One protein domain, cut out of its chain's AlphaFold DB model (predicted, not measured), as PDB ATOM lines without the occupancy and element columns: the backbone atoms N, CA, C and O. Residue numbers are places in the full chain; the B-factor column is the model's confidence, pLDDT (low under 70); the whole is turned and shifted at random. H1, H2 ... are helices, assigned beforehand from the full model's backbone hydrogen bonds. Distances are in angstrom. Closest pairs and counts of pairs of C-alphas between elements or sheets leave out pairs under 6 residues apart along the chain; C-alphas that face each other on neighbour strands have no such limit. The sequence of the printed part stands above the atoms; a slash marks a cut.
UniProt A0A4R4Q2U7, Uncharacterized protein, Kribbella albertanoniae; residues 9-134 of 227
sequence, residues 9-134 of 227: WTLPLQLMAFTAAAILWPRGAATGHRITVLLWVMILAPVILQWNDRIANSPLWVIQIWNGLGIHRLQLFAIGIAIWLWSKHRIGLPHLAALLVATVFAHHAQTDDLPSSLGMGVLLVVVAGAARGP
ATOM      1  N   TRP A   9     -78.697 147.419  98.230       63.59
ATOM      2  CA  TRP A   9     -80.121 147.114  98.119       63.59
ATOM      3  C   TRP A   9     -80.429 145.608  98.032       63.59
ATOM      4  O   TRP A   9     -81.511 145.189  98.444       63.59
ATOM      5  N   THR A  10     -79.510 144.780  97.516       69.38
ATOM      6  CA  THR A  10     -79.753 143.331  97.387       69.38
ATOM      7  C   THR A  10     -79.654 142.573  98.711       69.38
ATOM      8  O   THR A  10     -80.323 141.550  98.852       69.38
ATOM      9  N   LEU A  11     -78.887 143.066  99.696       73.62
ATOM     10  CA  LEU A  11     -78.647 142.342 100.952       73.62
ATOM     11  C   LEU A  11     -79.919 142.131 101.772       73.62
ATOM     12  O   LEU A  11     -80.178 140.988 102.158       73.62
ATOM     13  N   PRO A  12     -80.747 143.161 102.037       76.62
ATOM     14  CA  PRO A  12     -81.951 142.950 102.823       76.62
ATOM     15  C   PRO A  12     -82.959 142.066 102.094       76.62
ATOM     16  O   PRO A  12     -83.592 141.227 102.728       76.62
ATOM     17  N   LEU A  13     -83.048 142.194 100.764       76.19
ATOM     18  CA  LEU A  13     -83.902 141.343  99.941       76.19
ATOM     19  C   LEU A  13     -83.463 139.878 100.038       76.19
ATOM     20  O   LEU A  13     -84.299 139.018 100.297       76.19
ATOM     21  N   GLN A  14     -82.170 139.586  99.867       79.12
ATOM     22  CA  GLN A  14     -81.623 138.232  99.982       79.12
ATOM     23  C   GLN A  14     -81.825 137.667 101.386       79.12
ATOM     24  O   GLN A  14     -82.295 136.541 101.536       79.12
ATOM     25  N   LEU A  15     -81.524 138.450 102.424       79.56
ATOM     26  CA  LEU A  15     -81.678 138.021 103.809       79.56
ATOM     27  C   LEU A  15     -83.145 137.736 104.142       79.56
ATOM     28  O   LEU A  15     -83.452 136.675 104.685       79.56
ATOM     29  N   MET A  16     -84.056 138.641 103.775       81.50
ATOM     30  CA  MET A  16     -85.497 138.451 103.941       81.50
ATOM     31  C   MET A  16     -85.962 137.210 103.183       81.50
ATOM     32  O   MET A  16     -86.656 136.372 103.750       81.50
ATOM     33  N   ALA A  17     -85.562 137.066 101.923       74.19
ATOM     34  CA  ALA A  17     -85.966 135.969 101.064       74.19
ATOM     35  C   ALA A  17     -85.488 134.607 101.586       74.19
ATOM     36  O   ALA A  17     -86.287 133.674 101.690       74.19
ATOM     37  N   PHE A  18     -84.218 134.486 101.981       79.31
ATOM     38  CA  PHE A  18     -83.682 133.256 102.562       79.31
ATOM     39  C   PHE A  18     -84.266 132.964 103.943       79.31
ATOM     40  O   PHE A  18     -84.542 131.806 104.251       79.31
ATOM     41  N   THR A  19     -84.527 133.991 104.753       77.81
ATOM     42  CA  THR A  19     -85.203 133.830 106.048       77.81
ATOM     43  C   THR A  19     -86.639 133.345 105.852       77.81
ATOM     44  O   THR A  19     -87.058 132.370 106.474       77.81
ATOM     45  N   ALA A  20     -87.388 133.964 104.936       75.00
ATOM     46  CA  ALA A  20     -88.740 133.552 104.582       75.00
ATOM     47  C   ALA A  20     -88.755 132.119 104.040       75.00
ATOM     48  O   ALA A  20     -89.563 131.307 104.488       75.00
ATOM     49  N   ALA A  21     -87.818 131.772 103.152       71.19
ATOM     50  CA  ALA A  21     -87.649 130.406 102.673       71.19
ATOM     51  C   ALA A  21     -87.391 129.443 103.841       71.19
ATOM     52  O   ALA A  21     -88.120 128.468 103.987       71.19
ATOM     53  N   ALA A  22     -86.449 129.739 104.738       71.56
ATOM     54  CA  ALA A  22     -86.141 128.890 105.890       71.56
ATOM     55  C   ALA A  22     -87.342 128.679 106.836       71.56
ATOM     56  O   ALA A  22     -87.465 127.615 107.443       71.56
ATOM     57  N   ILE A  23     -88.246 129.658 106.947       72.88
ATOM     58  CA  ILE A  23     -89.456 129.592 107.786       72.88
ATOM     59  C   ILE A  23     -90.603 128.838 107.096       72.88
ATOM     60  O   ILE A  23     -91.364 128.115 107.753       72.88
ATOM     61  N   LEU A  24     -90.770 129.029 105.787       66.19
ATOM     62  CA  LEU A  24     -91.877 128.470 105.005       66.19
ATOM     63  C   LEU A  24     -91.592 127.036 104.535       66.19
ATOM     64  O   LEU A  24     -92.513 126.222 104.433       66.19
ATOM     65  N   TRP A  25     -90.321 126.706 104.303       64.00
ATOM     66  CA  TRP A  25     -89.880 125.421 103.758       64.00
ATOM     67  C   TRP A  25     -90.186 124.209 104.651       64.00
ATOM     68  O   TRP A  25     -90.705 123.217 104.139       64.00
ATOM     69  N   PRO A  26     -89.992 124.253 105.986       59.69
ATOM     70  CA  PRO A  26     -90.303 123.118 106.858       59.69
ATOM     71  C   PRO A  26     -91.804 122.812 106.961       59.69
ATOM     72  O   PRO A  26     -92.172 121.750 107.456       59.69
ATOM     73  N   ARG A  27     -92.672 123.743 106.539       60.78
ATOM     74  CA  ARG A  27     -94.132 123.657 106.701       60.78
ATOM     75  C   ARG A  27     -94.860 123.107 105.472       60.78
ATOM     76  O   ARG A  27     -96.085 123.049 105.484       60.78
ATOM     77  N   GLY A  28     -94.143 122.749 104.402       57.84
ATOM     78  CA  GLY A  28     -94.756 122.267 103.155       57.84
ATOM     79  C   GLY A  28     -95.653 123.303 102.464       57.84
ATOM     80  O   GLY A  28     -96.452 122.952 101.598       57.84
ATOM     81  N   ALA A  29     -95.543 124.582 102.842       55.12
ATOM     82  CA  ALA A  29     -96.429 125.651 102.384       55.12
ATOM     83  C   ALA A  29     -96.191 126.057 100.915       55.12
ATOM     84  O   ALA A  29     -97.050 126.699 100.315       55.12
ATOM     85  N   ALA A  30     -95.059 125.651 100.330       59.16
ATOM     86  CA  ALA A  30     -94.607 126.034  98.992       59.16
ATOM     87  C   ALA A  30     -94.665 124.870  97.978       59.16
ATOM     88  O   ALA A  30     -93.712 124.630  97.240       59.16
ATOM     89  N   THR A  31     -95.766 124.115  97.948       62.62
ATOM     90  CA  THR A  31     -95.959 122.995  97.009       62.62
ATOM     91  C   THR A  31     -97.051 123.289  95.975       62.62
ATOM     92  O   THR A  31     -98.091 123.879  96.281       62.62
ATOM     93  N   GLY A  32     -96.807 122.876  94.725       73.50
ATOM     94  CA  GLY A  32     -97.786 122.914  93.633       73.50
ATOM     95  C   GLY A  32     -98.360 124.307  93.350       73.50
ATOM     96  O   GLY A  32     -97.634 125.291  93.266       73.50
ATOM     97  N   HIS A  33     -99.685 124.411  93.228       79.31
ATOM     98  CA  HIS A  33    -100.362 125.664  92.875       79.31
ATOM     99  C   HIS A  33    -100.076 126.825  93.849       79.31
ATOM    100  O   HIS A  33    -100.060 127.986  93.443       79.31
ATOM    101  N   ARG A  34     -99.779 126.535  95.125       81.75
ATOM    102  CA  ARG A  34     -99.471 127.569  96.129       81.75
ATOM    103  C   ARG A  34     -98.192 128.331  95.807       81.75
ATOM    104  O   ARG A  34     -98.158 129.539  96.015       81.75
ATOM    105  N   ILE A  35     -97.164 127.654  95.275       83.06
ATOM    106  CA  ILE A  35     -95.935 128.347  94.873       83.06
ATOM    107  C   ILE A  35     -96.217 129.269  93.689       83.06
ATOM    108  O   ILE A  35     -95.757 130.400  93.680       83.06
ATOM    109  N   THR A  36     -97.063 128.849  92.750       85.19
ATOM    110  CA  THR A  36     -97.456 129.668  91.603       85.19
ATOM    111  C   THR A  36     -98.189 130.933  92.037       85.19
ATOM    112  O   THR A  36     -97.825 132.025  91.608       85.19
ATOM    113  N   VAL A  37     -99.179 130.803  92.925       88.00
ATOM    114  CA  VAL A  37     -99.897 131.955  93.494       88.00
ATOM    115  C   VAL A  37     -98.931 132.882  94.223       88.00
ATOM    116  O   VAL A  37     -98.982 134.092  94.024       88.00
ATOM    117  N   LEU A  38     -98.009 132.327  95.013       88.38
ATOM    118  CA  LEU A  38     -96.997 133.108  95.716       88.38
ATOM    119  C   LEU A  38     -96.135 133.928  94.745       88.38
ATOM    120  O   LEU A  38     -95.934 135.111  94.991       88.38
ATOM    121  N   LEU A  39     -95.679 133.347  93.630       89.75
ATOM    122  CA  LEU A  39     -94.889 134.070  92.624       89.75
ATOM    123  C   LEU A  39     -95.656 135.256  92.037       89.75
ATOM    124  O   LEU A  39     -95.112 136.355  91.954       89.75
ATOM    125  N   TRP A  40     -96.929 135.060  91.690       93.62
ATOM    126  CA  TRP A  40     -97.781 136.144  91.200       93.62
ATOM    127  C   TRP A  40     -97.990 137.234  92.249       93.62
ATOM    128  O   TRP A  40     -97.865 138.414  91.930       93.62
ATOM    129  N   VAL A  41     -98.239 136.857  93.506       91.50
ATOM    130  CA  VAL A  41     -98.368 137.809  94.617       91.50
ATOM    131  C   VAL A  41     -97.076 138.604  94.800       91.50
ATOM    132  O   VAL A  41     -97.127 139.821  94.928       91.50
ATOM    133  N   MET A  42     -95.914 137.954  94.757       89.62
ATOM    134  CA  MET A  42     -94.616 138.615  94.924       89.62
ATOM    135  C   MET A  42     -94.276 139.587  93.790       89.62
ATOM    136  O   MET A  42     -93.532 140.535  94.024       89.62
ATOM    137  N   ILE A  43     -94.811 139.375  92.585       92.12
ATOM    138  CA  ILE A  43     -94.618 140.282  91.445       92.12
ATOM    139  C   ILE A  43     -95.639 141.425  91.471       92.12
ATOM    140  O   ILE A  43     -95.269 142.585  91.315       92.12
ATOM    141  N   LEU A  44     -96.922 141.114  91.671       92.69
ATOM    142  CA  LEU A  44     -98.009 142.083  91.513       92.69
ATOM    143  C   LEU A  44     -98.271 142.910  92.773       92.69
ATOM    144  O   LEU A  44     -98.563 144.099  92.661       92.69
ATOM    145  N   ALA A  45     -98.171 142.325  93.971       90.31
ATOM    146  CA  ALA A  45     -98.477 143.050  95.205       90.31
ATOM    147  C   ALA A  45     -97.600 144.301  95.393       90.31
ATOM    148  O   ALA A  45     -98.166 145.340  95.735       90.31
ATOM    149  N   PRO A  46     -96.276 144.281  95.116       88.75
ATOM    150  CA  PRO A  46     -95.462 145.489  95.192       88.75
ATOM    151  C   PRO A  46     -95.944 146.611  94.275       88.75
ATOM    152  O   PRO A  46     -96.041 147.753  94.709       88.75
ATOM    153  N   VAL A  47     -96.314 146.270  93.037       88.81
ATOM    154  CA  VAL A  47     -96.829 147.227  92.048       88.81
ATOM    155  C   VAL A  47     -98.145 147.840  92.523       88.81
ATOM    156  O   VAL A  47     -98.301 149.055  92.514       88.81
ATOM    157  N   ILE A  48     -99.080 147.014  92.999       88.62
ATOM    158  CA  ILE A  48    -100.400 147.471  93.464       88.62
ATOM    159  C   ILE A  48    -100.280 148.347  94.718       88.62
ATOM    160  O   ILE A  48    -100.991 149.344  94.855       88.62
ATOM    161  N   LEU A  49     -99.404 147.973  95.651       86.50
ATOM    162  CA  LEU A  49     -99.212 148.705  96.903       86.50
ATOM    163  C   LEU A  49     -98.490 150.034  96.690       86.50
ATOM    164  O   LEU A  49     -98.790 150.992  97.394       86.50
ATOM    165  N   GLN A  50     -97.568 150.101  95.728       84.06
ATOM    166  CA  GLN A  50     -96.842 151.323  95.391       84.06
ATOM    167  C   GLN A  50     -97.622 152.243  94.442       84.06
ATOM    168  O   GLN A  50     -97.305 153.426  94.357       84.06
ATOM    169  N   TRP A  51     -98.664 151.723  93.786       84.50
ATOM    170  CA  TRP A  51     -99.499 152.464  92.847       84.50
ATOM    171  C   TRP A  51     -99.970 153.807  93.416       84.50
ATOM    172  O   TRP A  51    -100.480 153.864  94.539       84.50
ATOM    173  N   ASN A  52     -99.860 154.872  92.616       81.62
ATOM    174  CA  ASN A  52    -100.256 156.235  92.988       81.62
ATOM    175  C   ASN A  52     -99.558 156.733  94.270       81.62
ATOM    176  O   ASN A  52    -100.201 157.287  95.166       81.62
ATOM    177  N   ASP A  53     -98.259 156.452  94.386       80.50
ATOM    178  CA  ASP A  53     -97.376 156.925  95.457       80.50
ATOM    179  C   ASP A  53     -97.861 156.616  96.881       80.50
ATOM    180  O   ASP A  53     -97.490 157.281  97.850       80.50
ATOM    181  N   ARG A  54     -98.685 155.576  97.052       82.19
ATOM    182  CA  ARG A  54     -99.275 155.213  98.353       82.19
ATOM    183  C   ARG A  54     -98.221 154.950  99.422       82.19
ATOM    184  O   ARG A  54     -98.380 155.380 100.562       82.19
ATOM    185  N   ILE A  55     -97.129 154.280  99.054       84.38
ATOM    186  CA  ILE A  55     -96.017 154.026  99.974       84.38
ATOM    187  C   ILE A  55     -95.243 155.309 100.278       84.38
ATOM    188  O   ILE A  55     -94.905 155.539 101.434       84.38
ATOM    189  N   ALA A  56     -94.997 156.167  99.285       81.88
ATOM    190  CA  ALA A  56     -94.279 157.425  99.496       81.88
ATOM    191  C   ALA A  56     -95.053 158.388 100.416       81.88
ATOM    192  O   ALA A  56     -94.443 159.119 101.190       81.88
ATOM    193  N   ASN A  57     -96.387 158.324 100.387       86.69
ATOM    194  CA  ASN A  57     -97.282 159.101 101.247       86.69
ATOM    195  C   ASN A  57     -97.630 158.405 102.580       86.69
ATOM    196  O   ASN A  57     -98.477 158.886 103.332       86.69
ATOM    197  N   SER A  58     -97.015 157.259 102.879       88.12
ATOM    198  CA  SER A  58     -97.244 156.525 104.126       88.12
ATOM    199  C   SER A  58     -96.374 157.054 105.277       88.12
ATOM    200  O   SER A  58     -95.377 157.741 105.050       88.12
ATOM    201  N   PRO A  59     -96.695 156.716 106.541       91.00
ATOM    202  CA  PRO A  59     -95.848 157.053 107.681       91.00
ATOM    203  C   PRO A  59     -94.398 156.578 107.505       91.00
ATOM    204  O   PRO A  59     -94.144 155.525 106.920       91.00
ATOM    205  N   LEU A  60     -93.449 157.307 108.100       87.44
ATOM    206  CA  LEU A  60     -92.009 157.053 107.946       87.44
ATOM    207  C   LEU A  60     -91.606 155.596 108.234       87.44
ATOM    208  O   LEU A  60     -90.768 155.039 107.529       87.44
ATOM    209  N   TRP A  61     -92.216 154.960 109.235       87.25
ATOM    210  CA  TRP A  61     -91.929 153.564 109.576       87.25
ATOM    211  C   TRP A  61     -92.322 152.590 108.449       87.25
ATOM    212  O   TRP A  61     -91.614 151.613 108.220       87.25
ATOM    213  N   VAL A  62     -93.393 152.872 107.696       86.50
ATOM    214  CA  VAL A  62     -93.819 152.064 106.538       86.50
ATOM    215  C   VAL A  62     -92.789 152.178 105.424       86.50
ATOM    216  O   VAL A  62     -92.342 151.164 104.895       86.50
ATOM    217  N   ILE A  63     -92.364 153.405 105.114       85.06
ATOM    218  CA  ILE A  63     -91.341 153.683 104.096       85.06
ATOM    219  C   ILE A  63     -90.030 152.973 104.455       85.06
ATOM    220  O   ILE A  63     -89.394 152.356 103.599       85.06
ATOM    221  N   GLN A  64     -89.635 153.022 105.730       86.31
ATOM    222  CA  GLN A  64     -88.422 152.368 106.219       86.31
ATOM    223  C   GLN A  64     -88.494 150.846 106.122       86.31
ATOM    224  O   GLN A  64     -87.521 150.239 105.691       86.31
ATOM    225  N   ILE A  65     -89.620 150.220 106.470       85.06
ATOM    226  CA  ILE A  65     -89.790 148.768 106.317       85.06
ATOM    227  C   ILE A  65     -89.800 148.386 104.834       85.06
ATOM    228  O   ILE A  65     -89.121 147.445 104.430       85.06
ATOM    229  N   TRP A  66     -90.530 149.136 104.011       84.56
ATOM    230  CA  TRP A  66     -90.670 148.878 102.581       84.56
ATOM    231  C   TRP A  66     -89.337 148.923 101.832       84.56
ATOM    232  O   TRP A  66     -88.986 147.994 101.096       84.56
ATOM    233  N   ASN A  67     -88.576 149.995 102.052       82.25
ATOM    234  CA  ASN A  67     -87.265 150.185 101.442       82.25
ATOM    235  C   ASN A  67     -86.207 149.318 102.124       82.25
ATOM    236  O   ASN A  67     -85.383 148.711 101.445       82.25
ATOM    237  N   GLY A  68     -86.262 149.221 103.452       79.69
ATOM    238  CA  GLY A  68     -85.296 148.500 104.270       79.69
ATOM    239  C   GLY A  68     -85.327 146.994 104.056       79.69
ATOM    240  O   GLY A  68     -84.271 146.385 104.081       79.69
ATOM    241  N   LEU A  69     -86.490 146.393 103.792       80.38
ATOM    242  CA  LEU A  69     -86.608 144.970 103.447       80.38
ATOM    243  C   LEU A  69     -86.511 144.701 101.935       80.38
ATOM    244  O   LEU A  69     -86.501 143.547 101.513       80.38
ATOM    245  N   GLY A  70     -86.457 145.747 101.106       80.25
ATOM    246  CA  GLY A  70     -86.413 145.606  99.650       80.25
ATOM    247  C   GLY A  70     -87.708 145.052  99.043       80.25
ATOM    248  O   GLY A  70     -87.662 144.437  97.981       80.25
ATOM    249  N   ILE A  71     -88.865 145.267  99.686       84.50
ATOM    250  CA  ILE A  71     -90.161 144.690  99.270       84.50
ATOM    251  C   ILE A  71     -90.534 145.113  97.842       84.50
ATOM    252  O   ILE A  71     -91.065 144.312  97.073       84.50
ATOM    253  N   HIS A  72     -90.171 146.336  97.449       82.12
ATOM    254  CA  HIS A  72     -90.358 146.833  96.085       82.12
ATOM    255  C   HIS A  72     -89.657 145.994  95.006       82.12
ATOM    256  O   HIS A  72     -90.014 146.120  93.847       82.12
ATOM    257  N   ARG A  73     -88.684 145.136  95.347       85.81
ATOM    258  CA  ARG A  73     -87.919 144.319  94.382       85.81
ATOM    259  C   ARG A  73     -88.219 142.826  94.465       85.81
ATOM    260  O   ARG A  73     -87.483 142.019  93.892       85.81
ATOM    261  N   LEU A  74     -89.296 142.440  95.152       87.75
ATOM    262  CA  LEU A  74     -89.713 141.042  95.289       87.75
ATOM    263  C   LEU A  74     -89.907 140.329  93.943       87.75
ATOM    264  O   LEU A  74     -89.636 139.130  93.856       87.75
ATOM    265  N   GLN A  75     -90.285 141.054  92.889       89.62
ATOM    266  CA  GLN A  75     -90.420 140.524  91.534       89.62
ATOM    267  C   GLN A  75     -89.122 139.884  91.013       89.62
ATOM    268  O   GLN A  75     -89.174 138.848  90.353       89.62
ATOM    269  N   LEU A  76     -87.952 140.434  91.367       89.06
ATOM    270  CA  LEU A  76     -86.651 139.909  90.934       89.06
ATOM    271  C   LEU A  76     -86.303 138.591  91.633       89.06
ATOM    272  O   LEU A  76     -85.684 137.706  91.048       89.06
ATOM    273  N   PHE A  77     -86.734 138.433  92.883       87.88
ATOM    274  CA  PHE A  77     -86.567 137.172  93.595       87.88
ATOM    275  C   PHE A  77     -87.564 136.114  93.093       87.88
ATOM    276  O   PHE A  77     -87.185 134.969  92.844       87.88
ATOM    277  N   ALA A  78     -88.821 136.506  92.868       89.75
ATOM    278  CA  ALA A  78     -89.859 135.627  92.337       89.75
ATOM    279  C   ALA A  78     -89.488 135.060  90.957       89.75
ATOM    280  O   ALA A  78     -89.593 133.851  90.742       89.75
ATOM    281  N   ILE A  79     -88.985 135.891  90.037       93.00
ATOM    282  CA  ILE A  79     -88.585 135.404  88.713       93.00
ATOM    283  C   ILE A  79     -87.409 134.422  88.787       93.00
ATOM    284  O   ILE A  79     -87.389 133.445  88.043       93.00
ATOM    285  N   GLY A  80     -86.484 134.599  89.739       89.19
ATOM    286  CA  GLY A  80     -85.411 133.635  89.998       89.19
ATOM    287  C   GLY A  80     -85.944 132.250  90.387       89.19
ATOM    288  O   GLY A  80     -85.510 131.237  89.834       89.19
ATOM    289  N   ILE A  81     -86.948 132.193  91.273       88.06
ATOM    290  CA  ILE A  81     -87.632 130.935  91.625       88.06
ATOM    291  C   ILE A  81     -88.353 130.351  90.406       88.06
ATOM    292  O   ILE A  81     -88.298 129.141  90.182       88.06
ATOM    293  N   ALA A  82     -89.021 131.185  89.606       90.75
ATOM    294  CA  ALA A  82     -89.731 130.737  88.412       90.75
ATOM    295  C   ALA A  82     -88.780 130.099  87.386       90.75
ATOM    296  O   ALA A  82     -89.063 129.011  86.883       90.75
ATOM    297  N   ILE A  83     -87.628 130.725  87.125       91.50
ATOM    298  CA  ILE A  83     -86.588 130.181  86.241       91.50
ATOM    299  C   ILE A  83     -86.095 128.828  86.769       91.50
ATOM    300  O   ILE A  83     -85.991 127.870  86.001       91.50
ATOM    301  N   TRP A  84     -85.860 128.708  88.080       88.06
ATOM    302  CA  TRP A  84     -85.472 127.438  88.698       88.06
ATOM    303  C   TRP A  84     -86.548 126.351  88.536       88.06
ATOM    304  O   TRP A  84     -86.239 125.230  88.127       88.06
ATOM    305  N   LEU A  85     -87.823 126.671  88.788       87.75
ATOM    306  CA  LEU A  85     -88.938 125.735  88.597       87.75
ATOM    307  C   LEU A  85     -89.060 125.286  87.137       87.75
ATOM    308  O   LEU A  85     -89.325 124.114  86.874       87.75
ATOM    309  N   TRP A  86     -88.854 126.199  86.188       91.06
ATOM    310  CA  TRP A  86     -88.894 125.895  84.761       91.06
ATOM    311  C   TRP A  86     -87.709 125.025  84.321       91.06
ATOM    312  O   TRP A  86     -87.900 124.067  83.567       91.06
ATOM    313  N   SER A  87     -86.504 125.290  84.839       87.69
ATOM    314  CA  SER A  87     -85.315 124.443  84.646       87.69
ATOM    315  C   SER A  87     -85.549 123.017  85.171       87.69
ATOM    316  O   SER A  87     -85.158 122.043  84.536       87.69
ATOM    317  N   LYS A  88     -86.304 122.866  86.268       86.69
ATOM    318  CA  LYS A  88     -86.716 121.565  86.828       86.69
ATOM    319  C   LYS A  88     -87.994 120.973  86.220       86.69
ATOM    320  O   LYS A  88     -88.538 120.031  86.787       86.69
ATOM    321  N   HIS A  89     -88.486 121.502  85.099       84.12
ATOM    322  CA  HIS A  89     -89.713 121.043  84.428       84.12
ATOM    323  C   HIS A  89     -90.986 121.082  85.302       84.12
ATOM    324  O   HIS A  89     -91.969 120.412  84.994       84.12
ATOM    325  N   ARG A  90     -91.006 121.884  86.374       84.19
ATOM    326  CA  ARG A  90     -92.160 122.026  87.282       84.19
ATOM    327  C   ARG A  90     -93.172 123.079  86.817       84.19
ATOM    328  O   ARG A  90     -94.304 123.072  87.289       84.19
ATOM    329  N   ILE A  91     -92.788 123.969  85.898       88.56
ATOM    330  CA  ILE A  91     -93.692 124.915  85.220       88.56
ATOM    331  C   ILE A  91     -93.437 124.919  83.707       88.56
ATOM    332  O   ILE A  91     -92.313 124.698  83.254       88.56
ATOM    333  N   GLY A  92     -94.484 125.177  82.920       88.75
ATOM    334  CA  GLY A  92     -94.396 125.270  81.459       88.75
ATOM    335  C   GLY A  92     -93.828 126.606  80.971       88.75
ATOM    336  O   GLY A  92     -93.907 127.621  81.662       88.75
ATOM    337  N   LEU A  93     -93.310 126.620  79.738       91.69
ATOM    338  CA  LEU A  93     -92.793 127.829  79.084       91.69
ATOM    339  C   LEU A  93     -93.811 128.987  79.015       91.69
ATOM    340  O   LEU A  93     -93.411 130.106  79.321       91.69
ATOM    341  N   PRO A  94     -95.109 128.766  78.702       93.31
ATOM    342  CA  PRO A  94     -96.086 129.857  78.670       93.31
ATOM    343  C   PRO A  94     -96.230 130.548  80.028       93.31
ATOM    344  O   PRO A  94     -96.378 131.764  80.108       93.31
ATOM    345  N   HIS A  95     -96.136 129.771  81.108       92.31
ATOM    346  CA  HIS A  95     -96.243 130.296  82.460       92.31
ATOM    347  C   HIS A  95     -95.007 131.114  82.850       92.31
ATOM    348  O   HIS A  95     -95.139 132.191  83.423       92.31
ATOM    349  N   LEU A  96     -93.808 130.637  82.494       92.75
ATOM    350  CA  LEU A  96     -92.580 131.413  82.672       92.75
ATOM    351  C   LEU A  96     -92.623 132.713  81.859       92.75
ATOM    352  O   LEU A  96     -92.280 133.763  82.389       92.75
ATOM    353  N   ALA A  97     -93.074 132.659  80.604       94.25
ATOM    354  CA  ALA A  97     -93.201 133.836  79.751       94.25
ATOM    355  C   ALA A  97     -94.150 134.880  80.364       94.25
ATOM    356  O   ALA A  97     -93.804 136.057  80.421       94.25
ATOM    357  N   ALA A  98     -95.295 134.449  80.904       95.25
ATOM    358  CA  ALA A  98     -96.220 135.337  81.604       95.25
ATOM    359  C   ALA A  98     -95.573 136.001  82.835       95.25
ATOM    360  O   ALA A  98     -95.706 137.209  83.021       95.25
ATOM    361  N   LEU A  99     -94.822 135.241  83.641       94.50
ATOM    362  CA  LEU A  99     -94.100 135.776  84.802       94.50
ATOM    363  C   LEU A  99     -92.958 136.722  84.399       94.50
ATOM    364  O   LEU A  99     -92.734 137.721  85.079       94.50
ATOM    365  N   LEU A 100     -92.257 136.451  83.293       94.50
ATOM    366  CA  LEU A 100     -91.222 137.335  82.744       94.50
ATOM    367  C   LEU A 100     -91.819 138.672  82.312       94.50
ATOM    368  O   LEU A 100     -91.334 139.719  82.737       94.50
ATOM    369  N   VAL A 101     -92.901 138.642  81.531       95.12
ATOM    370  CA  VAL A 101     -93.615 139.854  81.103       95.12
ATOM    371  C   VAL A 101     -94.114 140.635  82.317       95.12
ATOM    372  O   VAL A 101     -93.882 141.837  82.402       95.12
ATOM    373  N   ALA A 102     -94.721 139.956  83.294       94.62
ATOM    374  CA  ALA A 102     -95.178 140.590  84.527       94.62
ATOM    375  C   ALA A 102     -94.025 141.209  85.332       94.62
ATOM    376  O   ALA A 102     -94.186 142.283  85.902       94.62
ATOM    377  N   THR A 103     -92.851 140.573  85.353       94.00
ATOM    378  CA  THR A 103     -91.657 141.090  86.042       94.00
ATOM    379  C   THR A 103     -91.096 142.329  85.348       94.00
ATOM    380  O   THR A 103     -90.762 143.301  86.021       94.00
ATOM    381  N   VAL A 104     -91.015 142.321  84.015       93.94
ATOM    382  CA  VAL A 104     -90.573 143.481  83.222       93.94
ATOM    383  C   VAL A 104     -91.551 144.641  83.386       93.94
ATOM    384  O   VAL A 104     -91.124 145.767  83.627       93.94
ATOM    385  N   PHE A 105     -92.855 144.363  83.339       93.12
ATOM    386  CA  PHE A 105     -93.890 145.355  83.614       93.12
ATOM    387  C   PHE A 105     -93.771 145.920  85.033       93.12
ATOM    388  O   PHE A 105     -93.783 147.133  85.210       93.12
ATOM    389  N   ALA A 106     -93.602 145.059  86.040       91.00
ATOM    390  CA  ALA A 106     -93.427 145.485  87.424       91.00
ATOM    391  C   ALA A 106     -92.174 146.347  87.612       91.00
ATOM    392  O   ALA A 106     -92.198 147.284  88.402       91.00
ATOM    393  N   HIS A 107     -91.088 146.055  86.891       90.12
ATOM    394  CA  HIS A 107     -89.896 146.896  86.905       90.12
ATOM    395  C   HIS A 107     -90.168 148.262  86.270       90.12
ATOM    396  O   HIS A 107     -89.886 149.276  86.901       90.12
ATOM    397  N   HIS A 108     -90.786 148.287  85.086       89.69
ATOM    398  CA  HIS A 108     -91.137 149.526  84.396       89.69
ATOM    399  C   HIS A 108     -92.061 150.409  85.236       89.69
ATOM    400  O   HIS A 108     -91.786 151.590  85.387       89.69
ATOM    401  N   ALA A 109     -93.089 149.831  85.860       87.50
ATOM    402  CA  ALA A 109     -94.028 150.554  86.714       87.50
ATOM    403  C   ALA A 109     -93.387 151.165  87.978       87.50
ATOM    404  O   ALA A 109     -94.027 151.953  88.665       87.50
ATOM    405  N   GLN A 110     -92.164 150.762  88.331       83.56
ATOM    406  CA  GLN A 110     -91.443 151.277  89.498       83.56
ATOM    407  C   GLN A 110     -90.343 152.272  89.136       83.56
ATOM    408  O   GLN A 110     -89.962 153.080  89.981       83.56
ATOM    409  N   THR A 111     -89.766 152.157  87.941       83.50
ATOM    410  CA  THR A 111     -88.633 152.983  87.502       83.50
ATOM    411  C   THR A 111     -89.010 154.005  86.440       83.50
ATOM    412  O   THR A 111     -88.198 154.880  86.159       83.50
ATOM    413  N   ASP A 112     -90.188 153.866  85.826       83.44
ATOM    414  CA  ASP A 112     -90.645 154.603  84.643       83.44
ATOM    415  C   ASP A 112     -89.643 154.578  83.470       83.44
ATOM    416  O   ASP A 112     -89.719 155.373  82.535       83.44
ATOM    417  N   ASP A 113     -88.717 153.612  83.472       87.12
ATOM    418  CA  ASP A 113     -87.631 153.502  82.498       87.12
ATOM    419  C   ASP A 113     -87.816 152.249  81.638       87.12
ATOM    420  O   ASP A 113     -87.480 151.117  82.019       87.12
ATOM    421  N   LEU A 114     -88.410 152.451  80.463       88.56
ATOM    422  CA  LEU A 114     -88.699 151.377  79.520       88.56
ATOM    423  C   LEU A 114     -87.418 150.739  78.940       88.56
ATOM    424  O   LEU A 114     -87.331 149.508  78.983       88.56
ATOM    425  N   PRO A 115     -86.409 151.495  78.452       91.69
ATOM    426  CA  PRO A 115     -85.133 150.926  78.011       91.69
ATOM    427  C   PRO A 115     -84.476 149.989  79.032       91.69
ATOM    428  O   PRO A 115     -84.129 148.856  78.683       91.69
ATOM    429  N   SER A 116     -84.357 150.408  80.295       88.12
ATOM    430  CA  SER A 116     -83.756 149.566  81.341       88.12
ATOM    431  C   SER A 116     -84.592 148.323  81.641       88.12
ATOM    432  O   SER A 116     -84.048 147.235  81.842       88.12
ATOM    433  N   SER A 117     -85.919 148.450  81.598       90.50
ATOM    434  CA  SER A 117     -86.842 147.325  81.791       90.50
ATOM    435  C   SER A 117     -86.727 146.279  80.690       90.50
ATOM    436  O   SER A 117     -86.690 145.079  80.975       90.50
ATOM    437  N   LEU A 118     -86.601 146.715  79.437       92.12
ATOM    438  CA  LEU A 118     -86.354 145.820  78.310       92.12
ATOM    439  C   LEU A 118     -84.977 145.159  78.415       92.12
ATOM    440  O   LEU A 118     -84.874 143.948  78.220       92.12
ATOM    441  N   GLY A 119     -83.941 145.916  78.793       92.38
ATOM    442  CA  GLY A 119     -82.604 145.376  79.050       92.38
ATOM    443  C   GLY A 119     -82.608 144.283  80.125       92.38
ATOM    444  O   GLY A 119     -82.042 143.208  79.923       92.38
ATOM    445  N   MET A 120     -83.325 144.508  81.231       91.06
ATOM    446  CA  MET A 120     -83.547 143.500  82.271       91.06
ATOM    447  C   MET A 120     -84.290 142.275  81.720       91.06
ATOM    448  O   MET A 120     -83.906 141.144  82.008       91.06
ATOM    449  N   GLY A 121     -85.322 142.471  80.897       92.94
ATOM    450  CA  GLY A 121     -86.049 141.379  80.247       92.94
ATOM    451  C   GLY A 121     -85.146 140.495  79.386       92.94
ATOM    452  O   GLY A 121     -85.167 139.271  79.525       92.94
ATOM    453  N   VAL A 122     -84.297 141.104  78.554       94.62
ATOM    454  CA  VAL A 122     -83.301 140.387  77.740       94.62
ATOM    455  C   VAL A 122     -82.335 139.607  78.630       94.62
ATOM    456  O   VAL A 122     -82.110 138.419  78.395       94.62
ATOM    457  N   LEU A 123     -81.814 140.233  79.690       93.12
ATOM    458  CA  LEU A 123     -80.928 139.571  80.646       93.12
ATOM    459  C   LEU A 123     -81.601 138.351  81.295       93.12
ATOM    460  O   LEU A 123     -80.991 137.287  81.378       93.12
ATOM    461  N   LEU A 124     -82.865 138.468  81.708       93.69
ATOM    462  CA  LEU A 124     -83.621 137.363  82.304       93.69
ATOM    463  C   LEU A 124     -83.841 136.207  81.321       93.69
ATOM    464  O   LEU A 124     -83.773 135.049  81.729       93.69
ATOM    465  N   VAL A 125     -84.059 136.493  80.035       92.75
ATOM    466  CA  VAL A 125     -84.153 135.460  78.989       92.75
ATOM    467  C   VAL A 125     -82.818 134.738  78.814       92.75
ATOM    468  O   VAL A 125     -82.800 133.510  78.743       92.75
ATOM    469  N   VAL A 126     -81.698 135.469  78.809       91.94
ATOM    470  CA  VAL A 126     -80.353 134.871  78.756       91.94
ATOM    471  C   VAL A 126     -80.103 133.986  79.978       91.94
ATOM    472  O   VAL A 126     -79.660 132.851  79.827       91.94
ATOM    473  N   VAL A 127     -80.446 134.461  81.181       90.69
ATOM    474  CA  VAL A 127     -80.327 133.687  82.428       90.69
ATOM    475  C   VAL A 127     -81.202 132.435  82.390       90.69
ATOM    476  O   VAL A 127     -80.741 131.360  82.771       90.69
ATOM    477  N   ALA A 128     -82.440 132.533  81.900       89.88
ATOM    478  CA  ALA A 128     -83.304 131.372  81.728       89.88
ATOM    479  C   ALA A 128     -82.679 130.368  80.749       89.88
ATOM    480  O   ALA A 128     -82.557 129.188  81.075       89.88
ATOM    481  N   GLY A 129     -82.197 130.837  79.596       87.50
ATOM    482  CA  GLY A 129     -81.477 130.014  78.625       87.50
ATOM    483  C   GLY A 129     -80.272 129.300  79.240       87.50
ATOM    484  O   GLY A 129     -80.134 128.092  79.072       87.50
ATOM    485  N   ALA A 130     -79.458 130.005  80.026       86.25
ATOM    486  CA  ALA A 130     -78.320 129.427  80.737       86.25
ATOM    487  C   ALA A 130     -78.739 128.405  81.811       86.25
ATOM    488  O   ALA A 130     -78.054 127.409  82.009       86.25
ATOM    489  N   ALA A 131     -79.881 128.602  82.477       84.56
ATOM    490  CA  ALA A 131     -80.364 127.711  83.533       84.56
ATOM    491  C   ALA A 131     -80.907 126.360  83.028       84.56
ATOM    492  O   ALA A 131     -81.062 125.429  83.824       84.56
ATOM    493  N   ARG A 132     -81.261 126.251  81.742       81.50
ATOM    494  CA  ARG A 132     -81.778 125.016  81.116       81.50
ATOM    495  C   ARG A 132     -80.893 124.498  79.978       81.50
ATOM    496  O   ARG A 132     -81.090 123.376  79.520       81.50
ATOM    497  N   GLY A 133     -79.971 125.323  79.491       75.31
ATOM    498  CA  GLY A 133     -79.060 124.981  78.407       75.31
ATOM    499  C   GLY A 133     -78.107 123.836  78.770       75.31
ATOM    500  O   GLY A 133     -77.975 123.492  79.944       75.31
ATOM    501  N   PRO A 134     -77.454 123.229  77.764       75.19
ATOM    502  CA  PRO A 134     -76.412 122.231  78.000       75.19
ATOM    503  C   PRO A 134     -75.271 122.833  78.825       75.19
ATOM    504  O   PRO A 134     -75.076 124.044  78.793       75.19
TER     505      PRO A 134
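This is residues 9 to 134 of the 227 residues of an uncharacterized protein of Kribbella albertanoniae (UniProt A0A4R4Q2U7). Four helices, H2, H4, H5 and H6, make a loose-edged up-and-down bundle with H4 as its core helix, while H1 slants away from the beginning of H4 and the short H3 sits beyond that same end. Residues 22 to 27 of H1 with Gly 28, and residues 57 to 62, stick out. The printed part has 126 residues with six named helices, H1 to H6 in chain order, and no named strand; its class is all helix. It is compact, with a radius of gyration of the C-alphas of 15.0 A and spans of 48 by 40 by 24 A.

H1, residues 9 to 27, touches H4, residues 71 to 87, through its residues 13 to 17 alone, at a steep tilt of 58 degrees; the closest C-alphas are those of Leu 13 and Ile 71, 7.1 A apart. H2, residues 33 to 53, touches H4 at a shallow tilt of 27 degrees, opposite ways, with the C-alphas of Ile 43 and Gln 75 closest at 4.2 A. H2 has a kink of 29 degrees near residue 41. H3, residues 60 to 68, is close to H1 but not clearly touching it; the C-alphas of Pro 12 and Gly 68 come closest, at 6.6 A. H4 is the hub, touching four helices. H4 and H5, residues 93 to 111, form a helical hairpin at 18 degrees, with the C-alphas of Gln 75 and Thr 103 closest at 5.7 A. H5 also touches H2, the same way at 20 degrees; the C-alphas of Val 47 and Ala 106 are closest, at 6.0 A. H5 and H6, residues 114 to 132, form a second helical hairpin at 32 degrees, with the C-alphas of His 108 and Ser 117 closest at 5.5 A. H6 touches H4 with residues 128 to 132 alone; H2 and H6 are apart. Every O i to N i+4 pair is within hydrogen-bond range in H3, H5 and H6, against 12 of 15 in H1, 13 of 17 in H2 and 10 of 13 in H4.

H1 begins at C-alpha 9 (-80.121, 147.114, 98.119) and is 28.6 A long. H2 is 31.5 A long, H3 11.5 A, H4 25.4 A and H5 26.8 A. H6, 27.3 A long, ends at C-alpha 132 (-81.778, 125.016, 81.116).

The C-alphas of Pro 59 and Pro 134 are the two farthest apart, at 49.7 A. The printed part has no cut and no long link. Mean pLDDT of the printed part is 84.6; residues 9 to 10 and 24 to 31 are under 70.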